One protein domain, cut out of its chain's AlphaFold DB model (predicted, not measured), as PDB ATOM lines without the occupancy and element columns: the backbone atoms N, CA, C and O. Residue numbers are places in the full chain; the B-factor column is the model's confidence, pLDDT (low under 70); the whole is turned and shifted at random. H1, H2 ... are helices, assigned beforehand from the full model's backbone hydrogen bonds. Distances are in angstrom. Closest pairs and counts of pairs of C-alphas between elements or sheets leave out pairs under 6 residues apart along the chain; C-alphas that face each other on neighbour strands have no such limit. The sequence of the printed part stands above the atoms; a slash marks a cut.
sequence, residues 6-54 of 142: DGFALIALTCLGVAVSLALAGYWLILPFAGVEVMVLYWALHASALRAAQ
ATOM      1  N   ASP A   6     235.212 203.887 228.856       69.69
ATOM      2  CA  ASP A   6     235.646 203.730 227.462       69.69
ATOM      3  C   ASP A   6     234.474 203.415 226.521       69.69
ATOM      4  O   ASP A   6     234.391 203.938 225.409       69.69
ATOM      5  N   GLY A   7     233.500 202.630 226.997       73.12
ATOM      6  CA  GLY A   7     232.292 202.309 226.232       73.12
ATOM      7  C   GLY A   7     231.399 203.528 225.990       73.12
ATOM      8  O   GLY A   7     230.842 203.686 224.906       73.12
ATOM      9  N   PHE A   8     231.306 204.430 226.971       70.56
ATOM     10  CA  PHE A   8     230.501 205.645 226.845       70.56
ATOM     11  C   PHE A   8     231.136 206.631 225.857       70.56
ATOM     12  O   PHE A   8     230.438 207.230 225.039       70.56
ATOM     13  N   ALA A   9     232.467 206.748 225.890       74.94
ATOM     14  CA  ALA A   9     233.223 207.582 224.962       74.94
ATOM     15  C   ALA A   9     233.112 207.085 223.510       74.94
ATOM     16  O   ALA A   9     232.923 207.890 222.601       74.94
ATOM     17  N   LEU A  10     233.166 205.766 223.289       80.94
ATOM     18  CA  LEU A  10     233.074 205.173 221.953       80.94
ATOM     19  C   LEU A  10     231.693 205.385 221.312       80.94
ATOM     20  O   LEU A  10     231.598 205.764 220.142       80.94
ATOM     21  N   ILE A  11     230.620 205.182 222.083       80.56
ATOM     22  CA  ILE A  11     229.244 205.402 221.613       80.56
ATOM     23  C   ILE A  11     229.030 206.887 221.296       80.56
ATOM     24  O   ILE A  11     228.526 207.218 220.223       80.56
ATOM     25  N   ALA A  12     229.479 207.779 222.185       74.31
ATOM     26  CA  ALA A  12     229.375 209.220 221.979       74.31
ATOM     27  C   ALA A  12     230.116 209.677 220.712       74.31
ATOM     28  O   ALA A  12     229.561 210.433 219.917       74.31
ATOM     29  N   LEU A  13     231.337 209.180 220.486       81.00
ATOM     30  CA  LEU A  13     232.142 209.529 219.315       81.00
ATOM     31  C   LEU A  13     231.496 209.049 218.008       81.00
ATOM     32  O   LEU A  13     231.488 209.778 217.017       81.00
ATOM     33  N   THR A  14     230.919 207.845 218.016       77.31
ATOM     34  CA  THR A  14     230.281 207.253 216.832       77.31
ATOM     35  C   THR A  14     229.004 208.008 216.455       77.31
ATOM     36  O   THR A  14     228.830 208.370 215.291       77.31
ATOM     37  N   CYS A  15     228.148 208.334 217.431       76.88
ATOM     38  CA  CYS A  15     226.956 209.157 217.195       76.88
ATOM     39  C   CYS A  15     227.319 210.562 216.689       76.88
ATOM     40  O   CYS A  15     226.717 211.044 215.729       76.88
ATOM     41  N   LEU A  16     228.337 211.195 217.285       75.50
ATOM     42  CA  LEU A  16     228.796 212.523 216.875       75.50
ATOM     43  C   LEU A  16     229.320 212.521 215.429       75.50
ATOM     44  O   LEU A  16     228.994 213.414 214.649       75.50
ATOM     45  N   GLY A  17     230.096 211.499 215.054       75.88
ATOM     46  CA  GLY A  17     230.625 211.338 213.700       75.88
ATOM     47  C   GLY A  17     229.523 211.207 212.648       75.88
ATOM     48  O   GLY A  17     229.570 211.884 211.621       75.88
ATOM     49  N   VAL A  18     228.493 210.400 212.920       75.88
ATOM     50  CA  VAL A  18     227.339 210.236 212.020       75.88
ATOM     51  C   VAL A  18     226.563 211.549 211.869       75.88
ATOM     52  O   VAL A  18     226.267 211.953 210.743       75.88
ATOM     53  N   ALA A  19     226.310 212.262 212.971       64.88
ATOM     54  CA  ALA A  19     225.610 213.549 212.953       64.88
ATOM     55  C   ALA A  19     226.357 214.621 212.131       64.88
ATOM     56  O   ALA A  19     225.749 215.306 211.308       64.88
ATOM     57  N   VAL A  20     227.681 214.735 212.297       70.75
ATOM     58  CA  VAL A  20     228.520 215.697 211.554       70.75
ATOM     59  C   VAL A  20     228.594 215.352 210.064       70.75
ATOM     60  O   VAL A  20     228.485 216.240 209.219       70.75
ATOM     61  N   SER A  21     228.723 214.064 209.732       68.81
ATOM     62  CA  SER A  21     228.779 213.581 208.343       68.81
ATOM     63  C   SER A  21     227.503 213.930 207.571       68.81
ATOM     64  O   SER A  21     227.551 214.368 206.423       68.81
ATOM     65  N   LEU A  22     226.353 213.778 208.230       66.38
ATOM     66  CA  LEU A  22     225.038 214.083 207.677       66.38
ATOM     67  C   LEU A  22     224.767 215.594 207.581       66.38
ATOM     68  O   LEU A  22     224.151 216.041 206.614       66.38
ATOM     69  N   ALA A  23     225.269 216.389 208.531       64.00
ATOM     70  CA  ALA A  23     225.170 217.849 208.490       64.00
ATOM     71  C   ALA A  23     225.970 218.460 207.321       64.00
ATOM     72  O   ALA A  23     225.490 219.383 206.661       64.00
ATOM     73  N   LEU A  24     227.157 217.917 207.018       65.44
ATOM     74  CA  LEU A  24     227.997 218.361 205.896       65.44
ATOM     75  C   LEU A  24     227.426 217.981 204.518       65.44
ATOM     76  O   LEU A  24     227.740 218.638 203.529       65.44
ATOM     77  N   ALA A  25     226.556 216.968 204.440       69.81
ATOM     78  CA  ALA A  25     225.929 216.512 203.196       69.81
ATOM     79  C   ALA A  25     224.757 217.399 202.705       69.81
ATOM     80  O   ALA A  25     224.074 217.035 201.750       69.81
ATOM     81  N   GLY A  26     224.514 218.562 203.327       64.19
ATOM     82  CA  GLY A  26     223.530 219.553 202.856       64.19
ATOM     83  C   GLY A  26     222.099 219.350 203.364       64.19
ATOM     84  O   GLY A  26     221.186 220.076 202.969       64.19
ATOM     85  N   TYR A  27     221.881 218.404 204.279       63.00
ATOM     86  CA  TYR A  27     220.585 218.180 204.913       63.00
ATOM     87  C   TYR A  27     220.321 219.229 206.000       63.00
ATOM     88  O   TYR A  27     220.473 218.977 207.193       63.00
ATOM     89  N   TRP A  28     219.862 220.414 205.596       66.19
ATOM     90  CA  TRP A  28     219.467 221.485 206.523       66.19
ATOM     91  C   TRP A  28     218.393 221.035 207.532       66.19
ATOM     92  O   TRP A  28     218.334 221.553 208.642       66.19
ATOM     93  N   LEU A  29     217.581 220.027 207.181       66.62
ATOM     94  CA  LEU A  29     216.576 219.413 208.060       66.62
ATOM     95  C   LEU A  29     217.179 218.648 209.253       66.62
ATOM     96  O   LEU A  29     216.504 218.438 210.257       66.62
ATOM     97  N   ILE A  30     218.449 218.251 209.164       70.25
ATOM     98  CA  ILE A  30     219.165 217.560 210.245       70.25
ATOM     99  C   ILE A  30     219.610 218.553 211.316       70.25
ATOM    100  O   ILE A  30     219.735 218.186 212.476       70.25
ATOM    101  N   LEU A  31     219.759 219.831 210.967       72.62
ATOM    102  CA  LEU A  31     220.143 220.896 211.888       72.62
ATOM    103  C   LEU A  31     219.103 221.143 213.008       72.62
ATOM    104  O   LEU A  31     219.505 221.155 214.172       72.62
ATOM    105  N   PRO A  32     217.780 221.263 212.746       75.38
ATOM    106  CA  PRO A  32     216.782 221.317 213.815       75.38
ATOM    107  C   PRO A  32     216.660 219.992 214.578       75.38
ATOM    108  O   PRO A  32     216.436 220.028 215.784       75.38
ATOM    109  N   PHE A  33     216.857 218.834 213.934       76.75
ATOM    110  CA  PHE A  33     216.841 217.536 214.623       76.75
ATOM    111  C   PHE A  33     218.009 217.401 215.615       76.75
ATOM    112  O   PHE A  33     217.788 217.126 216.792       76.75
ATOM    113  N   ALA A  34     219.233 217.707 215.176       75.38
ATOM    114  CA  ALA A  34     220.423 217.751 216.020       75.38
ATOM    115  C   ALA A  34     220.304 218.828 217.113       75.38
ATOM    116  O   ALA A  34     220.719 218.610 218.247       75.38
ATOM    117  N   GLY A  35     219.687 219.974 216.807       80.06
ATOM    118  CA  GLY A  35     219.387 221.009 217.796       80.06
ATOM    119  C   GLY A  35     218.457 220.511 218.904       80.06
ATOM    120  O   GLY A  35     218.737 220.735 220.082       80.06
ATOM    121  N   VAL A  36     217.391 219.789 218.547       82.75
ATOM    122  CA  VAL A  36     216.484 219.158 219.519       82.75
ATOM    123  C   VAL A  36     217.222 218.106 220.341       82.75
ATOM    124  O   VAL A  36     217.084 218.092 221.562       82.75
ATOM    125  N   GLU A  37     218.045 217.269 219.713       79.88
ATOM    126  CA  GLU A  37     218.826 216.247 220.412       79.88
ATOM    127  C   GLU A  37     219.785 216.867 221.441       79.88
ATOM    128  O   GLU A  37     219.771 216.489 222.615       79.88
ATOM    129  N   VAL A  38     220.542 217.897 221.048       83.00
ATOM    130  CA  VAL A  38     221.424 218.648 221.956       83.00
ATOM    131  C   VAL A  38     220.625 219.326 223.067       83.00
ATOM    132  O   VAL A  38     221.067 219.325 224.214       83.00
ATOM    133  N   MET A  39     219.442 219.872 222.773       83.50
ATOM    134  CA  MET A  39     218.591 220.509 223.780       83.50
ATOM    135  C   MET A  39     218.072 219.496 224.812       83.50
ATOM    136  O   MET A  39     218.099 219.772 226.013       83.50
ATOM    137  N   VAL A  40     217.658 218.305 224.368       84.50
ATOM    138  CA  VAL A  40     217.227 217.205 225.246       84.50
ATOM    139  C   VAL A  40     218.390 216.722 226.111       84.50
ATOM    140  O   VAL A  40     218.239 216.608 227.330       84.50
ATOM    141  N   LEU A  41     219.566 216.498 225.515       81.88
ATOM    142  CA  LEU A  41     220.769 216.091 226.242       81.88
ATOM    143  C   LEU A  41     221.203 217.149 227.257       81.88
ATOM    144  O   LEU A  41     221.474 216.815 228.411       81.88
ATOM    145  N   TYR A  42     221.216 218.423 226.864       85.31
ATOM    146  CA  TYR A  42     221.505 219.541 227.757       85.31
ATOM    147  C   TYR A  42     220.550 219.548 228.950       85.31
ATOM    148  O   TYR A  42     220.996 219.660 230.090       85.31
ATOM    149  N   TRP A  43     219.248 219.379 228.716       84.75
ATOM    150  CA  TRP A  43     218.265 219.406 229.793       84.75
ATOM    151  C   TRP A  43     218.412 218.211 230.740       84.75
ATOM    152  O   TRP A  43     218.384 218.386 231.961       84.75
ATOM    153  N   ALA A  44     218.645 217.014 230.198       78.88
ATOM    154  CA  ALA A  44     218.896 215.807 230.979       78.88
ATOM    155  C   ALA A  44     220.172 215.931 231.826       78.88
ATOM    156  O   ALA A  44     220.151 215.648 233.028       78.88
ATOM    157  N   LEU A  45     221.267 216.415 231.232       81.12
ATOM    158  CA  LEU A  45     222.530 216.659 231.930       81.12
ATOM    159  C   LEU A  45     222.390 217.756 232.980       81.12
ATOM    160  O   LEU A  45     222.888 217.594 234.087       81.12
ATOM    161  N   HIS A  46     221.678 218.840 232.683       84.38
ATOM    162  CA  HIS A  46     221.440 219.919 233.634       84.38
ATOM    163  C   HIS A  46     220.594 219.444 234.822       84.38
ATOM    164  O   HIS A  46     220.930 219.711 235.975       84.38
ATOM    165  N   ALA A  47     219.533 218.673 234.571       78.81
ATOM    166  CA  ALA A  47     218.729 218.064 235.625       78.81
ATOM    167  C   ALA A  47     219.554 217.075 236.465       78.81
ATOM    168  O   ALA A  47     219.456 217.080 237.694       78.81
ATOM    169  N   SER A  48     220.397 216.265 235.818       75.19
ATOM    170  CA  SER A  48     221.324 215.352 236.490       75.19
ATOM    171  C   SER A  48     222.341 216.112 237.343       75.19
ATOM    172  O   SER A  48     222.486 215.816 238.522       75.19
ATOM    173  N   ALA A  49     222.960 217.164 236.808       74.12
ATOM    174  CA  ALA A  49     223.919 218.005 237.516       74.12
ATOM    175  C   ALA A  49     223.281 218.717 238.717       74.12
ATOM    176  O   ALA A  49     223.876 218.781 239.789       74.12
ATOM    177  N   LEU A  50     222.042 219.198 238.582       72.31
ATOM    178  CA  LEU A  50     221.287 219.765 239.700       72.31
ATOM    179  C   LEU A  50     221.013 218.726 240.795       72.31
ATOM    180  O   LEU A  50     221.064 219.054 241.982       72.31
ATOM    181  N   ARG A  51     220.719 217.475 240.430       67.62
ATOM    182  CA  ARG A  51     220.544 216.375 241.394       67.62
ATOM    183  C   ARG A  51     221.877 215.976 242.037       67.62
ATOM    184  O   ARG A  51     221.937 215.862 243.254       67.62
ATOM    185  N   ALA A  52     222.946 215.868 241.250       64.44
ATOM    186  CA  ALA A  52     224.296 215.528 241.697       64.44
ATOM    187  C   ALA A  52     224.961 216.631 242.535       64.44
ATOM    188  O   ALA A  52     225.897 216.365 243.279       64.44
ATOM    189  N   ALA A  53     224.472 217.870 242.451       62.00
ATOM    190  CA  ALA A  53     224.980 218.969 243.259       62.00
ATOM    191  C   ALA A  53     224.672 218.816 244.756       62.00
ATOM    192  O   ALA A  53     225.172 219.622 245.531       62.00
ATOM    193  N   GLN A  54     223.840 217.858 245.184       64.88
ATOM    194  CA  GLN A  54     223.567 217.653 246.606       64.88
ATOM    195  C   GLN A  54     224.820 217.150 247.326       64.88
ATOM    196  O   GLN A  54     225.341 216.078 247.032       64.88
TER     197      GLN A  54
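Overview. This is residues 6 to 54 of the 142 residues of an uncharacterized protein of Alkalilimnicola ehrlichii (UniProt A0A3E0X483). The longer helix, H2, and the helix before it, H1, make an open, flat V, a helical hairpin whose arms meet near the linking turn and spread toward their free ends. The printed part has 49 residues with two named helices, H1 then H2, and no named strand; the class is all helix. It is loose, with a radius of gyration of the C-alphas of 13.5 A, and spans 44 by 26 by 8 A.

Along the chain. Find C-alpha 30 at (219.165, 217.560, 210.245); from there H2, residues 30 to 52, runs 31.9 A to C-alpha 52 at (224.296, 215.528, 241.697). H1, residues 6 to 24, begins at C-alpha 6 at (235.646, 203.730, 227.462) and is 27.2 A long.

Arrangement. Look at the C-alphas of Ala 23 and Ile 30, the closest of the two helices, 6.3 A apart. H2 touches H1 with residues 30 to 34 alone, and H1 touches H2 with residues 19 to 23 alone. They run opposite ways at a shallow tilt of 29 degrees, a helical hairpin. In H1 and H2 every O i to N i+4 pair is within hydrogen-bond range.

Size, cuts and confidence. The C-alphas of Gly 26 and Gln 54, the two farthest apart, are 43.8 A apart. The printed part has no cut, and the link from H1 to H2 is tight. Residues 6, 19, 21 to 29 and 51 to 54 have pLDDT under 70.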